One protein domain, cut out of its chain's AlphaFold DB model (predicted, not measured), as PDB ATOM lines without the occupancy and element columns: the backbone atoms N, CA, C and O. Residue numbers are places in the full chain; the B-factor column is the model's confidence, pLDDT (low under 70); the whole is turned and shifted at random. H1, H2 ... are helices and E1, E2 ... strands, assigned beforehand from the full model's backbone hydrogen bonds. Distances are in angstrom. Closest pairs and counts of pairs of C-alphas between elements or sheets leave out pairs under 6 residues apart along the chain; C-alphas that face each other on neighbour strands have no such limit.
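What this domain is: This is residues 5 to 163 of the 167 residues of an uncharacterized protein of Chloroflexi bacterium (UniProt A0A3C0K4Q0). There is little regular structure: a rod mostly of loops, with the three-stranded sheet E1, E3, E4 toward one end, the strand pair E2 and E5 near the middle, and short helices H1 and H2 between. The printed part has 159 residues, 35 of them in named elements, in order E1, H1, E2, E3, E4, H2, E5; the class is mixed, and so is the three-stranded sheet. It is loose, radius of gyration of the C-alphas 18.9 A, spanning 66 by 25 by 24 A.

Where its parts are: E3, residues 90 to 96, is 19.6 A long. E1, residues 24 to 29, 14.5 A, begins at C-alpha 24 (-27.727, 44.907, -25.564). E4 is residues 105 to 108, E2 81 to 85, H1 42 to 45, H2 114 to 118; E5, 123 to 126, ends at C-alpha 126 (-50.511, 33.685, -41.497).

How they stand to each other: E3 is parallel to E1, N 25 and O 92 2.8 A apart, and forms a hairpin with E4, N 91 and O 107 2.9 A apart. E2 and E5 are antiparallel, N 82 and O 125 2.9 A apart. H1 and H2 are close but not clearly touching, closest C-alphas Ile 42 and Glu 115, 6.8 A. H2's O i to N i+4 pair is within hydrogen-bond range; H1 is too short for one.

The domain as a whole: The farthest C-alphas, Asn 67 and Lys 99, are 66.4 A apart. The printed part has no cut. Links E1 to H1 and H1 to E2 are long. pLDDT is under 70 at residues 62 to 63 and 65 to 66.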
ATOM      1  N   SER A   5     -65.581  43.809 -37.999       97.56
ATOM      2  CA  SER A   5     -65.415  44.046 -39.437       97.56
ATOM      3  C   SER A   5     -64.771  42.848 -40.134       97.56
ATOM      4  O   SER A   5     -63.772  42.309 -39.654       97.56
ATOM      5  N   ALA A   6     -65.337  42.435 -41.267       97.38
ATOM      6  CA  ALA A   6     -64.785  41.361 -42.077       97.38
ATOM      7  C   ALA A   6     -63.381  41.734 -42.559       97.38
ATOM      8  O   ALA A   6     -63.169  42.846 -43.051       97.38
ATOM      9  N   ALA A   7     -62.425  40.821 -42.411       97.06
ATOM     10  CA  ALA A   7     -61.068  41.039 -42.876       97.06
ATOM     11  C   ALA A   7     -61.024  40.918 -44.402       97.06
ATOM     12  O   ALA A   7     -61.521  39.952 -44.981       97.06
ATOM     13  N   VAL A   8     -60.421  41.904 -45.052       95.94
ATOM     14  CA  VAL A   8     -60.207  41.961 -46.502       95.94
ATOM     15  C   VAL A   8     -58.801  42.496 -46.732       95.94
ATOM     16  O   VAL A   8     -58.318  43.231 -45.882       95.94
ATOM     17  N   PHE A   9     -58.142  42.157 -47.840       95.12
ATOM     18  CA  PHE A   9     -56.742  42.541 -48.093       95.12
ATOM     19  C   PHE A   9     -56.550  44.052 -48.369       95.12
ATOM     20  O   PHE A   9     -56.231  44.448 -49.490       95.12
ATOM     21  N   ILE A  10     -56.751  44.913 -47.361       94.50
ATOM     22  CA  ILE A  10     -56.623  46.381 -47.434       94.50
ATOM     23  C   ILE A  10     -56.003  46.957 -46.162       94.50
ATOM     24  O   ILE A  10     -56.263  46.467 -45.074       94.50
ATOM     25  N   GLY A  11     -55.295  48.082 -46.252       95.00
ATOM     26  CA  GLY A  11     -54.765  48.778 -45.070       95.00
ATOM     27  C   GLY A  11     -53.584  48.041 -44.431       95.00
ATOM     28  O   GLY A  11     -52.720  47.541 -45.152       95.00
ATOM     29  N   SER A  12     -53.519  47.981 -43.095       97.56
ATOM     30  CA  SER A  12     -52.367  47.429 -42.359       97.56
ATOM     31  C   SER A  12     -52.759  46.421 -41.281       97.56
ATOM     32  O   SER A  12     -53.892  46.393 -40.798       97.56
ATOM     33  N   ASP A  13     -51.807  45.585 -40.882       97.69
ATOM     34  CA  ASP A  13     -51.879  44.910 -39.589       97.69
ATOM     35  C   ASP A  13     -51.625  45.894 -38.428       97.69
ATOM     36  O   ASP A  13     -51.426  47.097 -38.634       97.69
ATOM     37  N   SER A  14     -51.682  45.396 -37.194       98.44
ATOM     38  CA  SER A  14     -51.453  46.204 -35.992       98.44
ATOM     39  C   SER A  14     -49.988  46.570 -35.750       98.44
ATOM     40  O   SER A  14     -49.711  47.378 -34.865       98.44
ATOM     41  N   GLY A  15     -49.047  45.938 -36.454       98.19
ATOM     42  CA  GLY A  15     -47.673  45.819 -35.986       98.19
ATOM     43  C   GLY A  15     -47.566  45.065 -34.652       98.19
ATOM     44  O   GLY A  15     -48.571  44.662 -34.051       98.19
ATOM     45  N   HIS A  16     -46.335  44.909 -34.171       98.50
ATOM     46  CA  HIS A  16     -46.033  44.449 -32.819       98.50
ATOM     47  C   HIS A  16     -44.642  44.906 -32.340       98.50
ATOM     48  O   HIS A  16     -43.807  45.399 -33.108       98.50
ATOM     49  N   GLY A  17     -44.418  44.748 -31.038       98.00
ATOM     50  CA  GLY A  17     -43.168  45.055 -30.360       98.00
ATOM     51  C   GLY A  17     -42.932  46.531 -30.028       98.00
ATOM     52  O   GLY A  17     -43.753  47.415 -30.285       98.00
ATOM     53  N   ARG A  18     -41.779  46.805 -29.414       97.50
ATOM     54  CA  ARG A  18     -41.322  48.140 -29.012       97.50
ATOM     55  C   ARG A  18     -39.842  48.325 -29.314       97.50
ATOM     56  O   ARG A  18     -39.006  47.594 -28.804       97.50
ATOM     57  N   CYS A  19     -39.488  49.367 -30.064       97.62
ATOM     58  CA  CYS A  19     -38.088  49.612 -30.403       97.62
ATOM     59  C   CYS A  19     -37.303  50.189 -29.218       97.62
ATOM     60  O   CYS A  19     -37.610  51.278 -28.730       97.62
ATOM     61  N   ILE A  20     -36.259  49.473 -28.797       97.94
ATOM     62  CA  ILE A  20     -35.265  49.919 -27.817       97.94
ATOM     63  C   ILE A  20     -33.876  49.785 -28.465       97.94
ATOM     64  O   ILE A  20     -33.205  48.770 -28.268       97.94
ATOM     65  N   PRO A  21     -33.417  50.789 -29.241       94.94
ATOM     66  CA  PRO A  21     -32.169  50.697 -30.009       94.94
ATOM     67  C   PRO A  21     -30.918  50.435 -29.163       94.94
ATOM     68  O   PRO A  21     -29.960  49.833 -29.636       94.94
ATOM     69  N   ALA A  22     -30.933  50.889 -27.907       96.12
ATOM     70  CA  ALA A  22     -29.831  50.738 -26.962       96.12
ATOM     71  C   ALA A  22     -29.805  49.371 -26.254       96.12
ATOM     72  O   ALA A  22     -28.901  49.124 -25.456       96.12
ATOM     73  N   ASN A  23     -30.779  48.488 -26.504       97.94
ATOM     74  CA  ASN A  23     -30.791  47.177 -25.870       97.94
ATOM     75  C   ASN A  23     -29.567  46.357 -26.305       97.94
ATOM     76  O   ASN A  23     -29.267  46.227 -27.496       97.94
ATOM     77  N   VAL A  24     -28.866  45.793 -25.322       97.81
ATOM     78  CA  VAL A  24     -27.727  44.907 -25.564       97.81
ATOM     79  C   VAL A  24     -28.267  43.520 -25.881       97.81
ATOM     80  O   VAL A  24     -28.743  42.794 -25.012       97.81
ATOM     81  N   HIS A  25     -28.175  43.136 -27.149       98.00
ATOM     82  CA  HIS A  25     -28.637  41.838 -27.618       98.00
ATOM     83  C   HIS A  25     -27.762  40.702 -27.092       98.00
ATOM     84  O   HIS A  25     -28.277  39.688 -26.611       98.00
ATOM     85  N   ALA A  26     -26.443  40.873 -27.207       97.75
ATOM     86  CA  ALA A  26     -25.448  39.896 -26.791       97.75
ATOM     87  C   ALA A  26     -24.044  40.511 -26.694       97.75
ATOM     88  O   ALA A  26     -23.744  41.531 -27.320       97.75
ATOM     89  N   THR A  27     -23.167  39.799 -25.989       96.88
ATOM     90  CA  THR A  27     -21.716  39.988 -26.041       96.88
ATOM     91  C   THR A  27     -21.095  38.835 -26.827       96.88
ATOM     92  O   THR A  27     -21.419  37.674 -26.585       96.88
ATOM     93  N   VAL A  28     -20.218  39.143 -27.781       96.44
ATOM     94  CA  VAL A  28     -19.527  38.178 -28.651       96.44
ATOM     95  C   VAL A  28     -18.009  38.330 -28.533       96.44
ATOM     96  O   VAL A  28     -17.516  39.312 -27.977       96.44
ATOM     97  N   SER A  29     -17.251  37.367 -29.065       95.56
ATOM     98  CA  SER A  29     -15.788  37.459 -29.139       95.56
ATOM     99  C   SER A  29     -15.331  38.636 -30.010       95.56
ATOM    100  O   SER A  29     -16.110  39.199 -30.782       95.56
ATOM    101  N   CYS A  30     -14.050  39.004 -29.920       94.44
ATOM    102  CA  CYS A  30     -13.519  40.188 -30.598       94.44
ATOM    103  C   CYS A  30     -13.762  40.215 -32.125       94.44
ATOM    104  O   CYS A  30     -14.024  41.275 -32.691       94.44
ATOM    105  N   GLY A  31     -13.728  39.053 -32.790       93.69
ATOM    106  CA  GLY A  31     -14.017  38.915 -34.226       93.69
ATOM    107  C   GLY A  31     -15.504  38.767 -34.574       93.69
ATOM    108  O   GLY A  31     -15.846  38.592 -35.740       93.69
ATOM    109  N   GLY A  32     -16.392  38.797 -33.580       95.38
ATOM    110  CA  GLY A  32     -17.822  38.611 -33.773       95.38
ATOM    111  C   GLY A  32     -18.475  39.750 -34.559       95.38
ATOM    112  O   GLY A  32     -18.052  40.905 -34.516       95.38
ATOM    113  N   THR A  33     -19.548  39.420 -35.268       95.81
ATOM    114  CA  THR A  33     -20.347  40.341 -36.084       95.81
ATOM    115  C   THR A  33     -21.832  40.178 -35.761       95.81
ATOM    116  O   THR A  33     -22.227  39.236 -35.073       95.81
ATOM    117  N   CYS A  34     -22.692  41.029 -36.329       95.19
ATOM    118  CA  CYS A  34     -24.144  40.829 -36.260       95.19
ATOM    119  C   CYS A  34     -24.565  39.442 -36.766       95.19
ATOM    120  O   CYS A  34     -25.474  38.829 -36.215       95.19
ATOM    121  N   LYS A  35     -23.868  38.899 -37.778       93.69
ATOM    122  CA  LYS A  35     -24.153  37.570 -38.334       93.69
ATOM    123  C   LYS A  35     -23.813  36.448 -37.357       93.69
ATOM    124  O   LYS A  35     -24.608  35.523 -37.239       93.69
ATOM    125  N   THR A  36     -22.708  36.554 -36.620       94.81
ATOM    126  CA  THR A  36     -22.272  35.518 -35.665       94.81
ATOM    127  C   THR A  36     -22.875  35.682 -34.268       94.81
ATOM    128  O   THR A  36     -22.713  34.796 -33.437       94.81
ATOM    129  N   ALA A  37     -23.539  36.807 -33.981       97.50
ATOM    130  CA  ALA A  37     -24.258  36.994 -32.727       97.50
ATOM    131  C   ALA A  37     -25.374  35.941 -32.577       97.50
ATOM    132  O   ALA A  37     -26.034  35.634 -33.580       97.50
ATOM    133  N   PRO A  38     -25.607  35.412 -31.357       97.75
ATOM    134  CA  PRO A  38     -26.650  34.419 -31.112       97.75
ATOM    135  C   PRO A  38     -28.008  34.970 -31.539       97.75
ATOM    136  O   PRO A  38     -28.275  36.156 -31.361       97.75
ATOM    137  N   LYS A  39     -28.863  34.134 -32.127       97.56
ATOM    138  CA  LYS A  39     -30.184  34.560 -32.604       97.56
ATOM    139  C   LYS A  39     -31.236  34.337 -31.528       97.56
ATOM    140  O   LYS A  39     -31.119  33.396 -30.748       97.56
ATOM    141  N   LYS A  40     -32.245  35.204 -31.480       98.06
ATOM    142  CA  LYS A  40     -33.392  35.075 -30.567       98.06
ATOM    143  C   LYS A  40     -34.687  35.041 -31.374       98.06
ATOM    144  O   LYS A  40     -34.711  35.509 -32.510       98.06
ATOM    145  N   SER A  41     -35.734  34.450 -30.812       98.06
ATOM    146  CA  SER A  41     -37.041  34.395 -31.468       98.06
ATOM    147  C   SER A  41     -37.741  35.752 -31.437       98.06
ATOM    148  O   SER A  41     -37.442  36.591 -30.579       98.06
ATOM    149  N   ILE A  42     -38.730  35.937 -32.313       97.88
ATOM    150  CA  ILE A  42     -39.652  37.086 -32.263       97.88
ATOM    151  C   ILE A  42     -40.248  37.248 -30.867       97.88
ATOM    152  O   ILE A  42     -40.187  38.333 -30.300       97.88
ATOM    153  N   ALA A  43     -40.751  36.159 -30.275       97.31
ATOM    154  CA  ALA A  43     -41.385  36.195 -28.958       97.31
ATOM    155  C   ALA A  43     -40.458  36.742 -27.855       97.31
ATOM    156  O   ALA A  43     -40.921  37.405 -26.934       97.31
ATOM    157  N   THR A  44     -39.147  36.490 -27.943       97.50
ATOM    158  CA  THR A  44     -38.162  37.063 -27.011       97.50
ATOM    159  C   THR A  44     -37.802  38.508 -27.352       97.50
ATOM    160  O   THR A  44     -37.506  39.295 -26.458       97.50
ATOM    161  N   MET A  45     -37.782  38.861 -28.636       97.75
ATOM    162  CA  MET A  45     -37.342  40.175 -29.109       97.75
ATOM    163  C   MET A  45     -38.462  41.227 -29.130       97.75
ATOM    164  O   MET A  45     -38.161  42.413 -29.231       97.75
ATOM    165  N   ASP A  46     -39.730  40.838 -28.972       97.69
ATOM    166  CA  ASP A  46     -40.891  41.741 -28.999       97.69
ATOM    167  C   ASP A  46     -40.784  42.915 -28.011       97.69
ATOM    168  O   ASP A  46     -41.099  44.057 -28.339       97.69
ATOM    169  N   SER A  47     -40.226  42.682 -26.820       97.31
ATOM    170  CA  SER A  47     -40.051  43.736 -25.813       97.31
ATOM    171  C   SER A  47     -38.980  44.780 -26.155       97.31
ATOM    172  O   SER A  47     -38.927  45.825 -25.505       97.31
ATOM    173  N   THR A  48     -38.095  44.496 -27.117       98.00
ATOM    174  CA  THR A  48     -36.904  45.315 -27.420       98.00
ATOM    175  C   THR A  48     -36.794  45.737 -28.884       98.00
ATOM    176  O   THR A  48     -35.979  46.604 -29.210       98.00
ATOM    177  N   ASN A  49     -37.606  45.160 -29.766       98.12
ATOM    178  CA  ASN A  49     -37.604  45.385 -31.204       98.12
ATOM    179  C   ASN A  49     -39.014  45.720 -31.693       98.12
ATOM    180  O   ASN A  49     -39.989  45.401 -31.027       98.12
ATOM    181  N   ILE A  50     -39.127  46.372 -32.855       98.38
ATOM    182  CA  ILE A  50     -40.424  46.718 -33.449       98.38
ATOM    183  C   ILE A  50     -40.550  46.163 -34.863       98.38
ATOM    184  O   ILE A  50     -39.621  46.287 -35.672       98.38
ATOM    185  N   TRP A  51     -41.735  45.637 -35.140       98.50
ATOM    186  CA  TRP A  51     -42.252  45.329 -36.462       98.50
ATOM    187  C   TRP A  51     -43.485  46.221 -36.657       98.50
ATOM    188  O   TRP A  51     -44.563  45.910 -36.148       98.50
ATOM    189  N   PRO A  52     -43.330  47.402 -37.282       98.25
ATOM    190  CA  PRO A  52     -44.386  48.414 -37.331       98.25
ATOM    191  C   PRO A  52     -45.592  47.929 -38.149       98.25
ATOM    192  O   PRO A  52     -45.430  46.992 -38.928       98.25
ATOM    193  N   PRO A  53     -46.771  48.571 -38.037       98.31
ATOM    194  CA  PRO A  53     -47.911  48.280 -38.905       98.31
ATOM    195  C   PRO A  53     -47.495  48.134 -40.372       98.31
ATOM    196  O   PRO A  53     -46.872  49.036 -40.939       98.31
ATOM    197  N   PHE A  54     -47.810  46.990 -40.974       97.94
ATOM    198  CA  PHE A  54     -47.355  46.635 -42.316       97.94
ATOM    199  C   PHE A  54     -48.536  46.263 -43.221       97.94
ATOM    200  O   PHE A  54     -49.524  45.708 -42.725       97.94
ATOM    201  N   PRO A  55     -48.483  46.554 -44.539       97.00
ATOM    202  CA  PRO A  55     -49.613  46.336 -45.435       97.00
ATOM    203  C   PRO A  55     -50.164  44.916 -45.342       97.00
ATOM    204  O   PRO A  55     -49.405  43.953 -45.422       97.00
ATOM    205  N   GLN A  56     -51.475  44.764 -45.176       93.75
ATOM    206  CA  GLN A  56     -52.120  43.446 -45.133       93.75
ATOM    207  C   GLN A  56     -52.482  42.983 -46.546       93.75
ATOM    208  O   GLN A  56     -53.638  42.874 -46.939       93.75
ATOM    209  N   THR A  57     -51.434  42.763 -47.334       94.06
ATOM    210  CA  THR A  57     -51.509  42.290 -48.713       94.06
ATOM    211  C   THR A  57     -51.238  40.788 -48.780       94.06
ATOM    212  O   THR A  57     -50.474  40.266 -47.962       94.06
ATOM    213  N   PRO A  58     -51.836  40.077 -49.747       94.00
ATOM    214  CA  PRO A  58     -51.611  38.648 -49.929       94.00
ATOM    215  C   PRO A  58     -50.159  38.374 -50.333       94.00
ATOM    216  O   PRO A  58     -49.590  39.111 -51.139       94.00
ATOM    217  N   LEU A  59     -49.567  37.292 -49.820       92.50
ATOM    218  CA  LEU A  59     -48.229  36.860 -50.237       92.50
ATOM    219  C   LEU A  59     -48.213  36.458 -51.718       92.50
ATOM    220  O   LEU A  59     -47.266  36.757 -52.439       92.50
ATOM    221  N   ASN A  60     -49.270  35.776 -52.164       86.25
ATOM    222  CA  ASN A  60     -49.459  35.377 -53.550       86.25
ATOM    223  C   ASN A  60     -50.935  35.519 -53.934       86.25
ATOM    224  O   ASN A  60     -51.797  34.816 -53.407       86.25
ATOM    225  N   VAL A  61     -51.218  36.402 -54.893       76.25
ATOM    226  CA  VAL A  61     -52.579  36.665 -55.383       76.25
ATOM    227  C   VAL A  61     -53.249  35.436 -56.000       76.25
ATOM    228  O   VAL A  61     -54.465  35.311 -55.926       76.25
ATOM    229  N   MET A  62     -52.474  34.483 -56.531       69.06
ATOM    230  CA  MET A  62     -53.004  33.248 -57.124       69.06
ATOM    231  C   MET A  62     -53.569  32.268 -56.088       69.06
ATOM    232  O   MET A  62     -54.247  31.315 -56.458       69.06
ATOM    233  N   GLN A  63     -53.287  32.472 -54.797       68.06
ATOM    234  CA  GLN A  63     -53.827  31.644 -53.713       68.06
ATOM    235  C   GLN A  63     -55.181  32.151 -53.197       68.06
ATOM    236  O   GLN A  63     -55.808  31.495 -52.365       68.06
ATOM    237  N   ILE A  64     -55.644  33.301 -53.690       70.75
ATOM    238  CA  ILE A  64     -56.895  33.918 -53.262       70.75
ATOM    239  C   ILE A  64     -58.032  33.390 -54.128       70.75
ATOM    240  O   ILE A  64     -58.032  33.531 -55.351       70.75
ATOM    241  N   VAL A  65     -59.036  32.794 -53.490       62.97
ATOM    242  CA  VAL A  65     -60.228  32.305 -54.187       62.97
ATOM    243  C   VAL A  65     -61.184  33.477 -54.416       62.97
ATOM    244  O   VAL A  65     -61.794  33.987 -53.481       62.97
ATOM    245  N   GLY A  66     -61.301  33.920 -55.669       69.19
ATOM    246  CA  GLY A  66     -61.962  35.177 -56.043       69.19
ATOM    247  C   GLY A  66     -63.483  35.150 -56.231       69.19
ATOM    248  O   GLY A  66     -64.015  36.000 -56.936       69.19
ATOM    249  N   ASN A  67     -64.200  34.184 -55.661       84.56
ATOM    250  CA  ASN A  67     -65.655  34.048 -55.841       84.56
ATOM    251  C   ASN A  67     -66.500  34.810 -54.804       84.56
ATOM    252  O   ASN A  67     -67.714  34.914 -54.967       84.56
ATOM    253  N   VAL A  68     -65.879  35.351 -53.754       91.00
ATOM    254  CA  VAL A  68     -66.518  36.250 -52.787       91.00
ATOM    255  C   VAL A  68     -65.763  37.568 -52.789       91.00
ATOM    256  O   VAL A  68     -64.543  37.591 -52.655       91.00
ATOM    257  N   ILE A  69     -66.508  38.663 -52.925       93.88
ATOM    258  CA  ILE A  69     -65.981  40.025 -52.951       93.88
ATOM    259  C   ILE A  69     -66.718  40.845 -51.896       93.88
ATOM    260  O   ILE A  69     -67.947  40.861 -51.856       93.88
ATOM    261  N   ILE A  70     -65.963  41.550 -51.056       94.62
ATOM    262  CA  ILE A  70     -66.489  42.455 -50.033       94.62
ATOM    263  C   ILE A  70     -65.999  43.860 -50.375       94.62
ATOM    264  O   ILE A  70     -64.806  44.142 -50.297       94.62
ATOM    265  N   ASN A  71     -66.917  44.745 -50.768       95.00
ATOM    266  CA  ASN A  71     -66.609  46.129 -51.154       95.00
ATOM    267  C   ASN A  71     -65.474  46.235 -52.189       95.00
ATOM    268  O   ASN A  71     -64.558  47.036 -52.030       95.00
ATOM    269  N   GLY A  72     -65.492  45.375 -53.210       92.56
ATOM    270  CA  GLY A  72     -64.460  45.336 -54.252       92.56
ATOM    271  C   GLY A  72     -63.135  44.685 -53.840       92.56
ATOM    272  O   GLY A  72     -62.217  44.651 -54.650       92.56
ATOM    273  N   ASN A  73     -63.025  44.149 -52.620       93.19
ATOM    274  CA  ASN A  73     -61.806  43.528 -52.104       93.19
ATOM    275  C   ASN A  73     -62.004  42.037 -51.829       93.19
ATOM    276  O   ASN A  73     -63.096  41.592 -51.461       93.19
ATOM    277  N   PHE A  74     -60.923  41.271 -51.965       94.12
ATOM    278  CA  PHE A  74     -60.926  39.867 -51.583       94.12
ATOM    279  C   PHE A  74     -60.910  39.717 -50.053       94.12
ATOM    280  O   PHE A  74     -60.140  40.418 -49.382       94.12
ATOM    281  N   PRO A  75     -61.734  38.816 -49.492       95.00
ATOM    282  CA  PRO A  75     -61.709  38.503 -48.070       95.00
ATOM    283  C   PRO A  75     -60.424  37.768 -47.686       95.00
ATOM    284  O   PRO A  75     -59.889  36.989 -48.474       95.00
ATOM    285  N   ILE A  76     -59.974  37.980 -46.451       96.06
ATOM    286  CA  ILE A  76     -58.939  37.157 -45.820       96.06
ATOM    287  C   ILE A  76     -59.642  35.975 -45.155       96.06
ATOM    288  O   ILE A  76     -60.618  36.153 -44.418       96.06
ATOM    289  N   VAL A  77     -59.154  34.764 -45.397       95.62
ATOM    290  CA  VAL A  77     -59.673  33.542 -44.776       95.62
ATOM    291  C   VAL A  77     -58.575  32.790 -44.027       95.62
ATOM    292  O   VAL A  77     -57.377  32.998 -44.218       95.62
ATOM    293  N   ASP A  78     -58.995  31.894 -43.141       96.50
ATOM    294  CA  ASP A  78     -58.118  31.121 -42.266       96.50
ATOM    295  C   ASP A  78     -57.013  30.392 -43.031       96.50
ATOM    296  O   ASP A  78     -57.307  29.631 -43.950       96.50
ATOM    297  N   GLN A  79     -55.762  30.568 -42.604       94.75
ATOM    298  CA  GLN A  79     -54.511  30.086 -43.206       94.75
ATOM    299  C   GLN A  79     -53.982  30.878 -44.410       94.75
ATOM    300  O   GLN A  79     -52.961  30.477 -44.973       94.75
ATOM    301  N   ASP A  80     -54.612  31.989 -44.804       95.19
ATOM    302  CA  ASP A  80     -54.032  32.840 -45.846       95.19
ATOM    303  C   ASP A  80     -52.682  33.401 -45.402       95.19
ATOM    304  O   ASP A  80     -52.488  33.800 -44.248       95.19
ATOM    305  N   LEU A  81     -51.746  33.430 -46.347       95.19
ATOM    306  CA  LEU A  81     -50.437  34.031 -46.159       95.19
ATOM    307  C   LEU A  81     -50.459  35.473 -46.645       95.19
ATOM    308  O   LEU A  81     -50.888  35.767 -47.764       95.19
ATOM    309  N   LEU A  82     -49.953  36.363 -45.803       95.69
ATOM    310  CA  LEU A  82     -49.739  37.763 -46.131       95.69
ATOM    311  C   LEU A  82     -48.254  37.986 -46.429       95.69
ATOM    312  O   LEU A  82     -47.408  37.169 -46.060       95.69
ATOM    313  N   THR A  83     -47.928  39.096 -47.092       95.81
ATOM    314  CA  THR A  83     -46.530  39.494 -47.331       95.81
ATOM    315  C   THR A  83     -45.719  39.451 -46.029       95.81
ATOM    316  O   THR A  83     -46.259  39.733 -44.962       95.81
ATOM    317  N   ASN A  84     -44.445  39.063 -46.066       97.06
ATOM    318  CA  ASN A  84     -43.664  38.931 -44.830       97.06
ATOM    319  C   ASN A  84     -43.503  40.283 -44.112       97.06
ATOM    320  O   ASN A  84     -43.464  41.330 -44.755       97.06
ATOM    321  N   HIS A  85     -43.410  40.254 -42.782       98.12
ATOM    322  CA  HIS A  85     -43.397  41.430 -41.911       98.12
ATOM    323  C   HIS A  85     -41.967  41.835 -41.523       98.12
ATOM    324  O   HIS A  85     -41.318  41.109 -40.767       98.12
ATOM    325  N   PRO A  86     -41.433  42.954 -42.045       98.00
ATOM    326  CA  PRO A  86     -40.074  43.381 -41.734       98.00
ATOM    327  C   PRO A  86     -40.000  44.160 -40.408       98.00
ATOM    328  O   PRO A  86     -40.888  44.970 -40.118       98.00
ATOM    329  N   PRO A  87     -38.926  43.999 -39.615       98.12
ATOM    330  CA  PRO A  87     -38.633  44.895 -38.503       98.12
ATOM    331  C   PRO A  87     -37.990  46.201 -38.983       98.12
ATOM    332  O   PRO A  87     -37.384  46.261 -40.052       98.12
ATOM    333  N   THR A  88     -38.012  47.236 -38.140       97.56
ATOM    334  CA  THR A  88     -37.321  48.515 -38.422       97.56
ATOM    335  C   THR A  88     -36.346  48.966 -37.330       97.56
ATOM    336  O   THR A  88     -35.657  49.970 -37.494       97.56
ATOM    337  N   CYS A  89     -36.235  48.227 -36.219       97.38
ATOM    338  CA  CYS A  89     -35.340  48.575 -35.108       97.38
ATOM    339  C   CYS A  89     -33.904  48.047 -35.297       97.38
ATOM    340  O   CYS A  89     -33.640  47.133 -36.092       97.38
ATOM    341  N   THR A  90     -32.981  48.549 -34.480       98.00
ATOM    342  CA  THR A  90     -31.619  48.022 -34.307       98.00
ATOM    343  C   THR A  90     -31.386  47.575 -32.862       98.00
ATOM    344  O   THR A  90     -32.204  47.838 -31.984       98.00
ATOM    345  N   GLN A  91     -30.293  46.852 -32.621       98.00
ATOM    346  CA  GLN A  91     -29.834  46.427 -31.296       98.00
ATOM    347  C   GLN A  91     -28.316  46.556 -31.195       98.00
ATOM    348  O   GLN A  91     -27.625  46.582 -32.216       98.00
ATOM    349  N   ILE A  92     -27.793  46.550 -29.973       98.38
ATOM    350  CA  ILE A  92     -26.357  46.611 -29.719       98.38
ATOM    351  C   ILE A  92     -25.778  45.209 -29.524       98.38
ATOM    352  O   ILE A  92     -26.269  44.420 -28.720       98.38
ATOM    353  N   VAL A  93     -24.684  44.909 -30.221       98.12
ATOM    354  CA  VAL A  93     -23.833  43.740 -29.970       98.12
ATOM    355  C   VAL A  93     -22.465  44.220 -29.494       98.12
ATOM    356  O   VAL A  93     -21.779  44.977 -30.183       98.12
ATOM    357  N   ILE A  94     -22.055  43.772 -28.311       97.31
ATOM    358  CA  ILE A  94     -20.780  44.156 -27.695       97.31
ATOM    359  C   ILE A  94     -19.711  43.132 -28.074       97.31
ATOM    360  O   ILE A  94     -19.948  41.929 -28.013       97.31
ATOM    361  N   ARG A  95     -18.513  43.592 -28.446       95.88
ATOM    362  CA  ARG A  95     -17.348  42.726 -28.685       95.88
ATOM    363  C   ARG A  95     -16.432  42.745 -27.467       95.88
ATOM    364  O   ARG A  95     -15.961  43.809 -27.075       95.88
ATOM    365  N   ALA A  96     -16.173  41.576 -26.891       93.94
ATOM    366  CA  ALA A  96     -15.321  41.400 -25.719       93.94
ATOM    367  C   ALA A  96     -14.007  40.679 -26.060       93.94
ATOM    368  O   ALA A  96     -13.890  39.993 -27.078       93.94
ATOM    369  N   GLY A  97     -13.005  40.839 -25.189       94.00
ATOM    370  CA  GLY A  97     -11.694  40.191 -25.331       94.00
ATOM    371  C   GLY A  97     -10.788  40.801 -26.406       94.00
ATOM    372  O   GLY A  97      -9.815  40.178 -26.816       94.00
ATOM    373  N   CYS A  98     -11.097  42.006 -26.889       93.81
ATOM    374  CA  CYS A  98     -10.219  42.741 -27.796       93.81
ATOM    375  C   CYS A  98      -9.083  43.428 -27.031       93.81
ATOM    376  O   CYS A  98      -9.333  44.039 -25.995       93.81
ATOM    377  N   LYS A  99      -7.862  43.426 -27.591       94.06
ATOM    378  CA  LYS A  99      -6.732  44.227 -27.072       94.06
ATOM    379  C   LYS A  99      -7.095  45.714 -26.963       94.06
ATOM    380  O   LYS A  99      -6.747  46.363 -25.984       94.06
ATOM    381  N   TYR A 100      -7.819  46.218 -27.961       91.00
ATOM    382  CA  TYR A 100      -8.434  47.541 -27.964       91.00
ATOM    383  C   TYR A 100      -9.938  47.355 -28.162       91.00
ATOM    384  O   TYR A 100     -10.333  46.902 -29.240       91.00
ATOM    385  N   PRO A 101     -10.774  47.620 -27.143       84.81
ATOM    386  CA  PRO A 101     -12.218  47.467 -27.258       84.81
ATOM    387  C   PRO A 101     -12.758  48.349 -28.388       84.81
ATOM    388  O   PRO A 101     -12.619  49.572 -28.327       84.81
ATOM    389  N   PRO A 102     -13.343  47.764 -29.442       92.88
ATOM    390  CA  PRO A 102     -13.925  48.559 -30.500       92.88
ATOM    391  C   PRO A 102     -15.291  49.098 -30.049       92.88
ATOM    392  O   PRO A 102     -15.896  48.553 -29.120       92.88
ATOM    393  N   PRO A 103     -15.838  50.111 -30.741       94.12
ATOM    394  CA  PRO A 103     -17.207  50.545 -30.509       94.12
ATOM    395  C   PRO A 103     -18.205  49.378 -30.625       94.12
ATOM    396  O   PRO A 103     -17.984  48.455 -31.438       94.12
ATOM    397  N   PRO A 104     -19.306  49.411 -29.847       95.31
ATOM    398  CA  PRO A 104     -20.387  48.451 -29.990       95.31
ATOM    399  C   PRO A 104     -20.929  48.425 -31.423       95.31
ATOM    400  O   PRO A 104     -20.957  49.442 -32.116       95.31
ATOM    401  N   LEU A 105     -21.354  47.247 -31.875       97.12
ATOM    402  CA  LEU A 105     -21.952  47.075 -33.192       97.12
ATOM    403  C   LEU A 105     -23.449  47.369 -33.121       97.12
ATOM    404  O   LEU A 105     -24.164  46.734 -32.349       97.12
ATOM    405  N   THR A 106     -23.924  48.266 -33.978       98.00
ATOM    406  CA  THR A 106     -25.356  48.457 -34.217       98.00
ATOM    407  C   THR A 106     -25.819  47.451 -35.263       98.00
ATOM    408  O   THR A 106     -25.418  47.513 -36.424       98.00
ATOM    409  N   CYS A 107     -26.662  46.513 -34.851       97.94
ATOM    410  CA  CYS A 107     -27.116  45.404 -35.675       97.94
ATOM    411  C   CYS A 107     -28.606  45.543 -36.008       97.94
ATOM    412  O   CYS A 107     -29.417  45.703 -35.092       97.94
ATOM    413  N   PRO A 108     -29.003  45.453 -37.289       97.75
ATOM    414  CA  PRO A 108     -30.413  45.422 -37.663       97.75
ATOM    415  C   PRO A 108     -31.123  44.202 -37.067       97.75
ATOM    416  O   PRO A 108     -30.580  43.093 -37.109       97.75
ATOM    417  N   THR A 109     -32.351  44.389 -36.575       97.62
ATOM    418  CA  THR A 109     -33.188  43.316 -35.992       97.62
ATOM    419  C   THR A 109     -33.276  42.092 -36.902       97.62
ATOM    420  O   THR A 109     -33.060  40.971 -36.449       97.62
ATOM    421  N   GLN A 110     -33.469  42.322 -38.204       96.94
ATOM    422  CA  GLN A 110     -33.594  41.279 -39.226       96.94
ATOM    423  C   GLN A 110     -32.357  40.373 -39.371       96.94
ATOM    424  O   GLN A 110     -32.398  39.368 -40.068       96.94
ATOM    425  N   THR A 111     -31.227  40.735 -38.750       97.25
ATOM    426  CA  THR A 111     -29.995  39.924 -38.723       97.25
ATOM    427  C   THR A 111     -29.792  39.174 -37.404       97.25
ATOM    428  O   THR A 111     -28.836  38.405 -37.267       97.25
ATOM    429  N   LEU A 112     -30.666  39.408 -36.425       97.88
ATOM    430  CA  LEU A 112     -30.587  38.903 -35.055       97.88
ATOM    431  C   LEU A 112     -31.793  38.037 -34.666       97.88
ATOM    432  O   LEU A 112     -31.670  37.211 -33.761       97.88
ATOM    433  N   CYS A 113     -32.924  38.209 -35.348       97.69
ATOM    434  CA  CYS A 113     -34.141  37.439 -35.135       97.69
ATOM    435  C   CYS A 113     -34.165  36.173 -36.007       97.69
ATOM    436  O   CYS A 113     -33.916  36.247 -37.209       97.69
ATOM    437  N   VAL A 114     -34.447  35.008 -35.412       98.00
ATOM    438  CA  VAL A 114     -34.435  33.706 -36.110       98.00
ATOM    439  C   VAL A 114     -35.419  33.693 -37.279       98.00
ATOM    440  O   VAL A 114     -35.057  33.319 -38.394       98.00
ATOM    441  N   GLU A 115     -36.655  34.112 -37.029       98.31
ATOM    442  CA  GLU A 115     -37.749  34.026 -37.990       98.31
ATOM    443  C   GLU A 115     -37.612  35.060 -39.111       98.31
ATOM    444  O   GLU A 115     -37.880  34.733 -40.267       98.31
ATOM    445  N   ASP A 116     -37.124  36.268 -38.803       97.94
ATOM    446  CA  ASP A 116     -36.839  37.273 -39.833       97.94
ATOM    447  C   ASP A 116     -35.722  36.794 -40.770       97.94
ATOM    448  O   ASP A 116     -35.842  36.921 -41.985       97.94
ATOM    449  N   ILE A 117     -34.648  36.198 -40.233       97.19
ATOM    450  CA  ILE A 117     -33.557  35.642 -41.051       97.19
ATOM    451  C   ILE A 117     -34.086  34.535 -41.964       97.19
ATOM    452  O   ILE A 117     -33.769  34.524 -43.155       97.19
ATOM    453  N   ALA A 118     -34.897  33.623 -41.422       96.50
ATOM    454  CA  ALA A 118     -35.468  32.514 -42.181       96.50
ATOM    455  C   ALA A 118     -36.359  32.990 -43.341       96.50
ATOM    456  O   ALA A 118     -36.390  32.347 -44.388       96.50
ATOM    457  N   GLY A 119     -37.049  34.124 -43.183       94.56
ATOM    458  CA  GLY A 119     -37.870  34.728 -44.233       94.56
ATOM    459  C   GLY A 119     -37.168  35.807 -45.068       94.56
ATOM    460  O   GLY A 119     -37.845  36.577 -45.749       94.56
ATOM    461  N   GLY A 120     -35.828  35.871 -45.046       95.25
ATOM    462  CA  GLY A 120     -35.046  36.759 -45.917       95.25
ATOM    463  C   GLY A 120     -34.979  38.218 -45.456       95.25
ATOM    464  O   GLY A 120     -34.737  39.111 -46.264       95.25
ATOM    465  N   GLY A 121     -35.179  38.464 -44.163       96.94
ATOM    466  CA  GLY A 121     -35.182  39.784 -43.532       96.94
ATOM    467  C   GLY A 121     -36.541  40.210 -42.967       96.94
ATOM    468  O   GLY A 121     -36.669  41.319 -42.458       96.94
ATOM    469  N   ALA A 122     -37.546  39.345 -43.055       97.56
ATOM    470  CA  ALA A 122     -38.908  39.561 -42.589       97.56
ATOM    471  C   ALA A 122     -39.541  38.204 -42.269       97.56
ATOM    472  O   ALA A 122     -39.180  37.210 -42.894       97.56
ATOM    473  N   HIS A 123     -40.495  38.136 -41.348       98.06
ATOM    474  CA  HIS A 123     -41.097  36.862 -40.947       98.06
ATOM    475  C   HIS A 123     -42.494  36.646 -41.533       98.06
ATOM    476  O   HIS A 123     -43.178  37.575 -41.962       98.06
ATOM    477  N   ILE A 124     -42.927  35.386 -41.559       96.69
ATOM    478  CA  ILE A 124     -44.209  34.993 -42.145       96.69
ATOM    479  C   ILE A 124     -45.398  35.529 -41.341       96.69
ATOM    480  O   ILE A 124     -45.418  35.460 -40.111       96.69
ATOM    481  N   ARG A 125     -46.422  35.995 -42.062       97.12
ATOM    482  CA  ARG A 125     -47.742  36.327 -41.518       97.12
ATOM    483  C   ARG A 125     -48.774  35.351 -42.062       97.12
ATOM    484  O   ARG A 125     -48.940  35.241 -43.276       97.12
ATOM    485  N   LYS A 126     -49.460  34.648 -41.167       96.69
ATOM    486  CA  LYS A 126     -50.511  33.685 -41.497       96.69
ATOM    487  C   LYS A 126     -51.767  34.002 -40.707       96.69
ATOM    488  O   LYS A 126     -51.724  34.012 -39.483       96.69
ATOM    489  N   ALA A 127     -52.872  34.231 -41.399       97.12
ATOM    490  CA  ALA A 127     -54.137  34.541 -40.757       97.12
ATOM    491  C   ALA A 127     -54.722  33.314 -40.041       97.12
ATOM    492  O   ALA A 127     -54.750  32.220 -40.603       97.12
ATOM    493  N   PHE A 128     -55.220  33.501 -38.821       98.00
ATOM    494  CA  PHE A 128     -55.932  32.474 -38.060       98.00
ATOM    495  C   PHE A 128     -57.308  32.994 -37.660       98.00
ATOM    496  O   PHE A 128     -57.435  33.837 -36.774       98.00
ATOM    497  N   ALA A 129     -58.355  32.494 -38.315       97.50
ATOM    498  CA  ALA A 129     -59.704  32.998 -38.083       97.50
ATOM    499  C   ALA A 129     -60.237  32.605 -36.696       97.50
ATOM    500  O   ALA A 129     -60.159  31.437 -36.301       97.50
ATOM    501  N   THR A 130     -60.847  33.559 -35.983       97.19
ATOM    502  CA  THR A 130     -61.493  33.286 -34.680       97.19
ATOM    503  C   THR A 130     -62.993  33.010 -34.776       97.19
ATOM    504  O   THR A 130     -63.584  32.551 -33.796       97.19
ATOM    505  N   THR A 131     -63.613  33.255 -35.938       96.88
ATOM    506  CA  THR A 131     -65.012  32.872 -36.180       96.88
ATOM    507  C   THR A 131     -65.182  31.347 -36.176       96.88
ATOM    508  O   THR A 131     -64.269  30.586 -36.495       96.88
ATOM    509  N   LYS A 132     -66.376  30.897 -35.824       96.12
ATOM    510  CA  LYS A 132     -66.857  29.515 -35.777       96.12
ATOM    511  C   LYS A 132     -68.074  29.320 -36.677       96.12
ATOM    512  O   LYS A 132     -68.482  28.184 -36.892       96.12
ATOM    513  N   THR A 133     -68.666  30.410 -37.164       95.75
ATOM    514  CA  THR A 133     -69.986  30.407 -37.805       95.75
ATOM    515  C   THR A 133     -69.962  30.875 -39.256       95.75
ATOM    516  O   THR A 133     -70.835  30.478 -40.022       95.75
ATOM    517  N   VAL A 134     -68.964  31.665 -39.670       96.19
ATOM    518  CA  VAL A 134     -68.886  32.205 -41.037       96.19
ATOM    519  C   VAL A 134     -67.756  31.552 -41.823       96.19
ATOM    520  O   VAL A 134     -66.589  31.596 -41.430       96.19
ATOM    521  N   PHE A 135     -68.111  30.989 -42.976       95.69
ATOM    522  CA  PHE A 135     -67.189  30.306 -43.871       95.69
ATOM    523  C   PHE A 135     -67.260  30.906 -45.270       95.69
ATOM    524  O   PHE A 135     -68.337  31.182 -45.793       95.69
ATOM    525  N   ILE A 136     -66.097  31.066 -45.886       93.44
ATOM    526  CA  ILE A 136     -65.916  31.466 -47.275       93.44
ATOM    527  C   ILE A 136     -65.072  30.362 -47.907       93.44
ATOM    528  O   ILE A 136     -63.960  30.091 -47.458       93.44
ATOM    529  N   ASN A 137     -65.619  29.675 -48.910       89.69
ATOM    530  CA  ASN A 137     -64.965  28.525 -49.555       89.69
ATOM    531  C   ASN A 137     -64.536  27.431 -48.576       89.69
ATOM    532  O   ASN A 137     -63.402  26.962 -48.616       89.69
ATOM    533  N   ALA A 138     -65.441  27.066 -47.664       92.44
ATOM    534  CA  ALA A 138     -65.199  26.080 -46.608       92.44
ATOM    535  C   ALA A 138     -64.044  26.426 -45.641       92.44
ATOM    536  O   ALA A 138     -63.697  25.617 -44.784       92.44
ATOM    537  N   ARG A 139     -63.482  27.639 -45.713       94.31
ATOM    538  CA  ARG A 139     -62.495  28.165 -44.766       94.31
ATOM    539  C   ARG A 139     -63.159  29.220 -43.901       94.31
ATOM    540  O   ARG A 139     -64.003  29.981 -44.370       94.31
ATOM    541  N   ARG A 140     -62.799  29.262 -42.623       96.75
ATOM    542  CA  ARG A 140     -63.337  30.260 -41.692       96.75
ATOM    543  C   ARG A 140     -62.936  31.657 -42.161       96.75
ATOM    544  O   ARG A 140     -61.781  31.876 -42.521       96.75
ATOM    545  N   ALA A 141     -63.886  32.580 -42.179       96.81
ATOM    546  CA  ALA A 141     -63.628  33.948 -42.605       96.81
ATOM    547  C   ALA A 141     -62.909  34.731 -41.500       96.81
ATOM    548  O   ALA A 141     -63.327  34.696 -40.342       96.81
ATOM    549  N   CYS A 142     -61.836  35.445 -41.840       97.31
ATOM    550  CA  CYS A 142     -61.159  36.283 -40.863       97.31
ATOM    551  C   CYS A 142     -61.935  37.578 -40.609       97.31
ATOM    552  O   CYS A 142     -62.692  38.079 -41.445       97.31
ATOM    553  N   ARG A 143     -61.699  38.156 -39.439       97.62
ATOM    554  CA  ARG A 143     -62.249  39.439 -39.004       97.62
ATOM    555  C   ARG A 143     -61.170  40.282 -38.332       97.62
ATOM    556  O   ARG A 143     -60.135  39.766 -37.915       97.62
ATOM    557  N   VAL A 144     -61.404  41.588 -38.232       98.00
ATOM    558  CA  VAL A 144     -60.507  42.495 -37.503       98.00
ATOM    559  C   VAL A 144     -60.273  41.955 -36.089       98.00
ATOM    560  O   VAL A 144     -61.211  41.541 -35.412       98.00
ATOM    561  N   GLY A 145     -59.012  41.945 -35.659       97.69
ATOM    562  CA  GLY A 145     -58.560  41.375 -34.392       97.69
ATOM    563  C   GLY A 145     -58.056  39.931 -34.477       97.69
ATOM    564  O   GLY A 145     -57.436  39.475 -33.513       97.69
ATOM    565  N   ASP A 146     -58.263  39.231 -35.596       98.44
ATOM    566  CA  ASP A 146     -57.722  37.884 -35.789       98.44
ATOM    567  C   ASP A 146     -56.180  37.901 -35.886       98.44
ATOM    568  O   ASP A 146     -55.607  38.825 -36.478       98.44
ATOM    569  N   PRO A 147     -55.489  36.912 -35.287       98.50
ATOM    570  CA  PRO A 147     -54.029  36.860 -35.259       98.50
ATOM    571  C   PRO A 147     -53.405  36.511 -36.617       98.50
ATOM    572  O   PRO A 147     -53.977  35.762 -37.411       98.50
ATOM    573  N   LEU A 148     -52.193  37.032 -36.846       98.38
ATOM    574  CA  LEU A 148     -51.371  36.782 -38.038       98.38
ATOM    575  C   LEU A 148     -50.187  35.831 -37.785       98.38
ATOM    576  O   LEU A 148     -49.250  35.776 -38.583       98.38
ATOM    577  N   GLY A 149     -50.215  35.060 -36.701       94.81
ATOM    578  CA  GLY A 149     -49.168  34.099 -36.376       94.81
ATOM    579  C   GLY A 149     -49.629  32.988 -35.434       94.81
ATOM    580  O   GLY A 149     -50.824  32.870 -35.156       94.81
ATOM    581  N   PRO A 150     -48.690  32.151 -34.954       93.94
ATOM    582  CA  PRO A 150     -47.241  32.399 -34.897       93.94
ATOM    583  C   PRO A 150     -46.501  32.330 -36.255       93.94
ATOM    584  O   PRO A 150     -46.995  31.691 -37.187       93.94
ATOM    585  N   PRO A 151     -45.308  32.959 -36.371       96.31
ATOM    586  CA  PRO A 151     -44.572  33.632 -35.294       96.31
ATOM    587  C   PRO A 151     -44.898  35.127 -35.146       96.31
ATOM    588  O   PRO A 151     -44.552  35.709 -34.123       96.31
ATOM    589  N   CYS A 152     -45.577  35.738 -36.123       97.62
ATOM    590  CA  CYS A 152     -45.992  37.136 -36.039       97.62
ATOM    591  C   CYS A 152     -46.957  37.357 -34.867       97.62
ATOM    592  O   CYS A 152     -47.879  36.565 -34.652       97.62
ATOM    593  N   LEU A 153     -46.768  38.451 -34.130       98.38
ATOM    594  CA  LEU A 153     -47.643  38.832 -33.015       98.38
ATOM    595  C   LEU A 153     -48.663  39.914 -33.406       98.38
ATOM    596  O   LEU A 153     -49.492  40.308 -32.583       98.38
ATOM    597  N   SER A 154     -48.640  40.364 -34.667       98.25
ATOM    598  CA  SER A 154     -49.639  41.280 -35.214       98.25
ATOM    599  C   SER A 154     -51.027  40.646 -35.285       98.25
ATOM    600  O   SER A 154     -51.210  39.428 -35.389       98.25
ATOM    601  N   LYS A 155     -52.027  41.521 -35.323       98.50
ATOM    602  CA  LYS A 155     -53.419  41.200 -35.634       98.50
ATOM    603  C   LYS A 155     -53.858  41.947 -36.882       98.50
ATOM    604  O   LYS A 155     -53.310  42.998 -37.215       98.50
ATOM    605  N   ILE A 156     -54.892  41.442 -37.541       98.50
ATOM    606  CA  ILE A 156     -55.586  42.173 -38.603       98.50
ATOM    607  C   ILE A 156     -56.204  43.434 -37.987       98.50
ATOM    608  O   ILE A 156     -57.030  43.326 -37.080       98.50
ATOM    609  N   ALA A 157     -55.804  44.624 -38.447       97.69
ATOM    610  CA  ALA A 157     -56.232  45.893 -37.846       97.69
ATOM    611  C   ALA A 157     -57.259  46.662 -38.691       97.69
ATOM    612  O   ALA A 157     -58.054  47.423 -38.146       97.69
ATOM    613  N   THR A 158     -57.281  46.439 -40.002       96.19
ATOM    614  CA  THR A 158     -58.255  47.036 -40.926       96.19
ATOM    615  C   THR A 158     -59.134  45.973 -41.574       96.19
ATOM    616  O   THR A 158     -58.754  44.807 -41.667       96.19
ATOM    617  N   GLY A 159     -60.336  46.372 -41.987       96.50
ATOM    618  CA  GLY A 159     -61.332  45.493 -42.591       96.50
ATOM    619  C   GLY A 159     -62.480  46.287 -43.208       96.50
ATOM    620  O   GLY A 159     -62.389  47.501 -43.387       96.50
ATOM    621  N   SER A 160     -63.570  45.600 -43.536       96.69
ATOM    622  CA  SER A 160     -64.734  46.201 -44.187       96.69
ATOM    623  C   SER A 160     -65.427  47.268 -43.316       96.69
ATOM    624  O   SER A 160     -65.645  47.030 -42.123       96.69
ATOM    625  N   PRO A 161     -65.843  48.415 -43.895       95.81
ATOM    626  CA  PRO A 161     -66.575  49.461 -43.176       95.81
ATOM    627  C   PRO A 161     -68.017  49.081 -42.801       95.81
ATOM    628  O   PRO A 161     -68.603  49.727 -41.938       95.81
ATOM    629  N   ASN A 162     -68.617  48.084 -43.459       96.38
ATOM    630  CA  ASN A 162     -70.053  47.795 -43.335       96.38
ATOM    631  C   ASN A 162     -70.423  46.302 -43.390       96.38
ATOM    632  O   ASN A 162     -71.601  45.970 -43.275       96.38
ATOM    633  N   VAL A 163     -69.452  45.398 -43.543       96.88
ATOM    634  CA  VAL A 163     -69.675  43.949 -43.436       96.88
ATOM    635  C   VAL A 163     -69.014  43.450 -42.163       96.88
ATOM    636  O   VAL A 163     -67.809  43.621 -41.981       96.88
TER     637      VAL A 163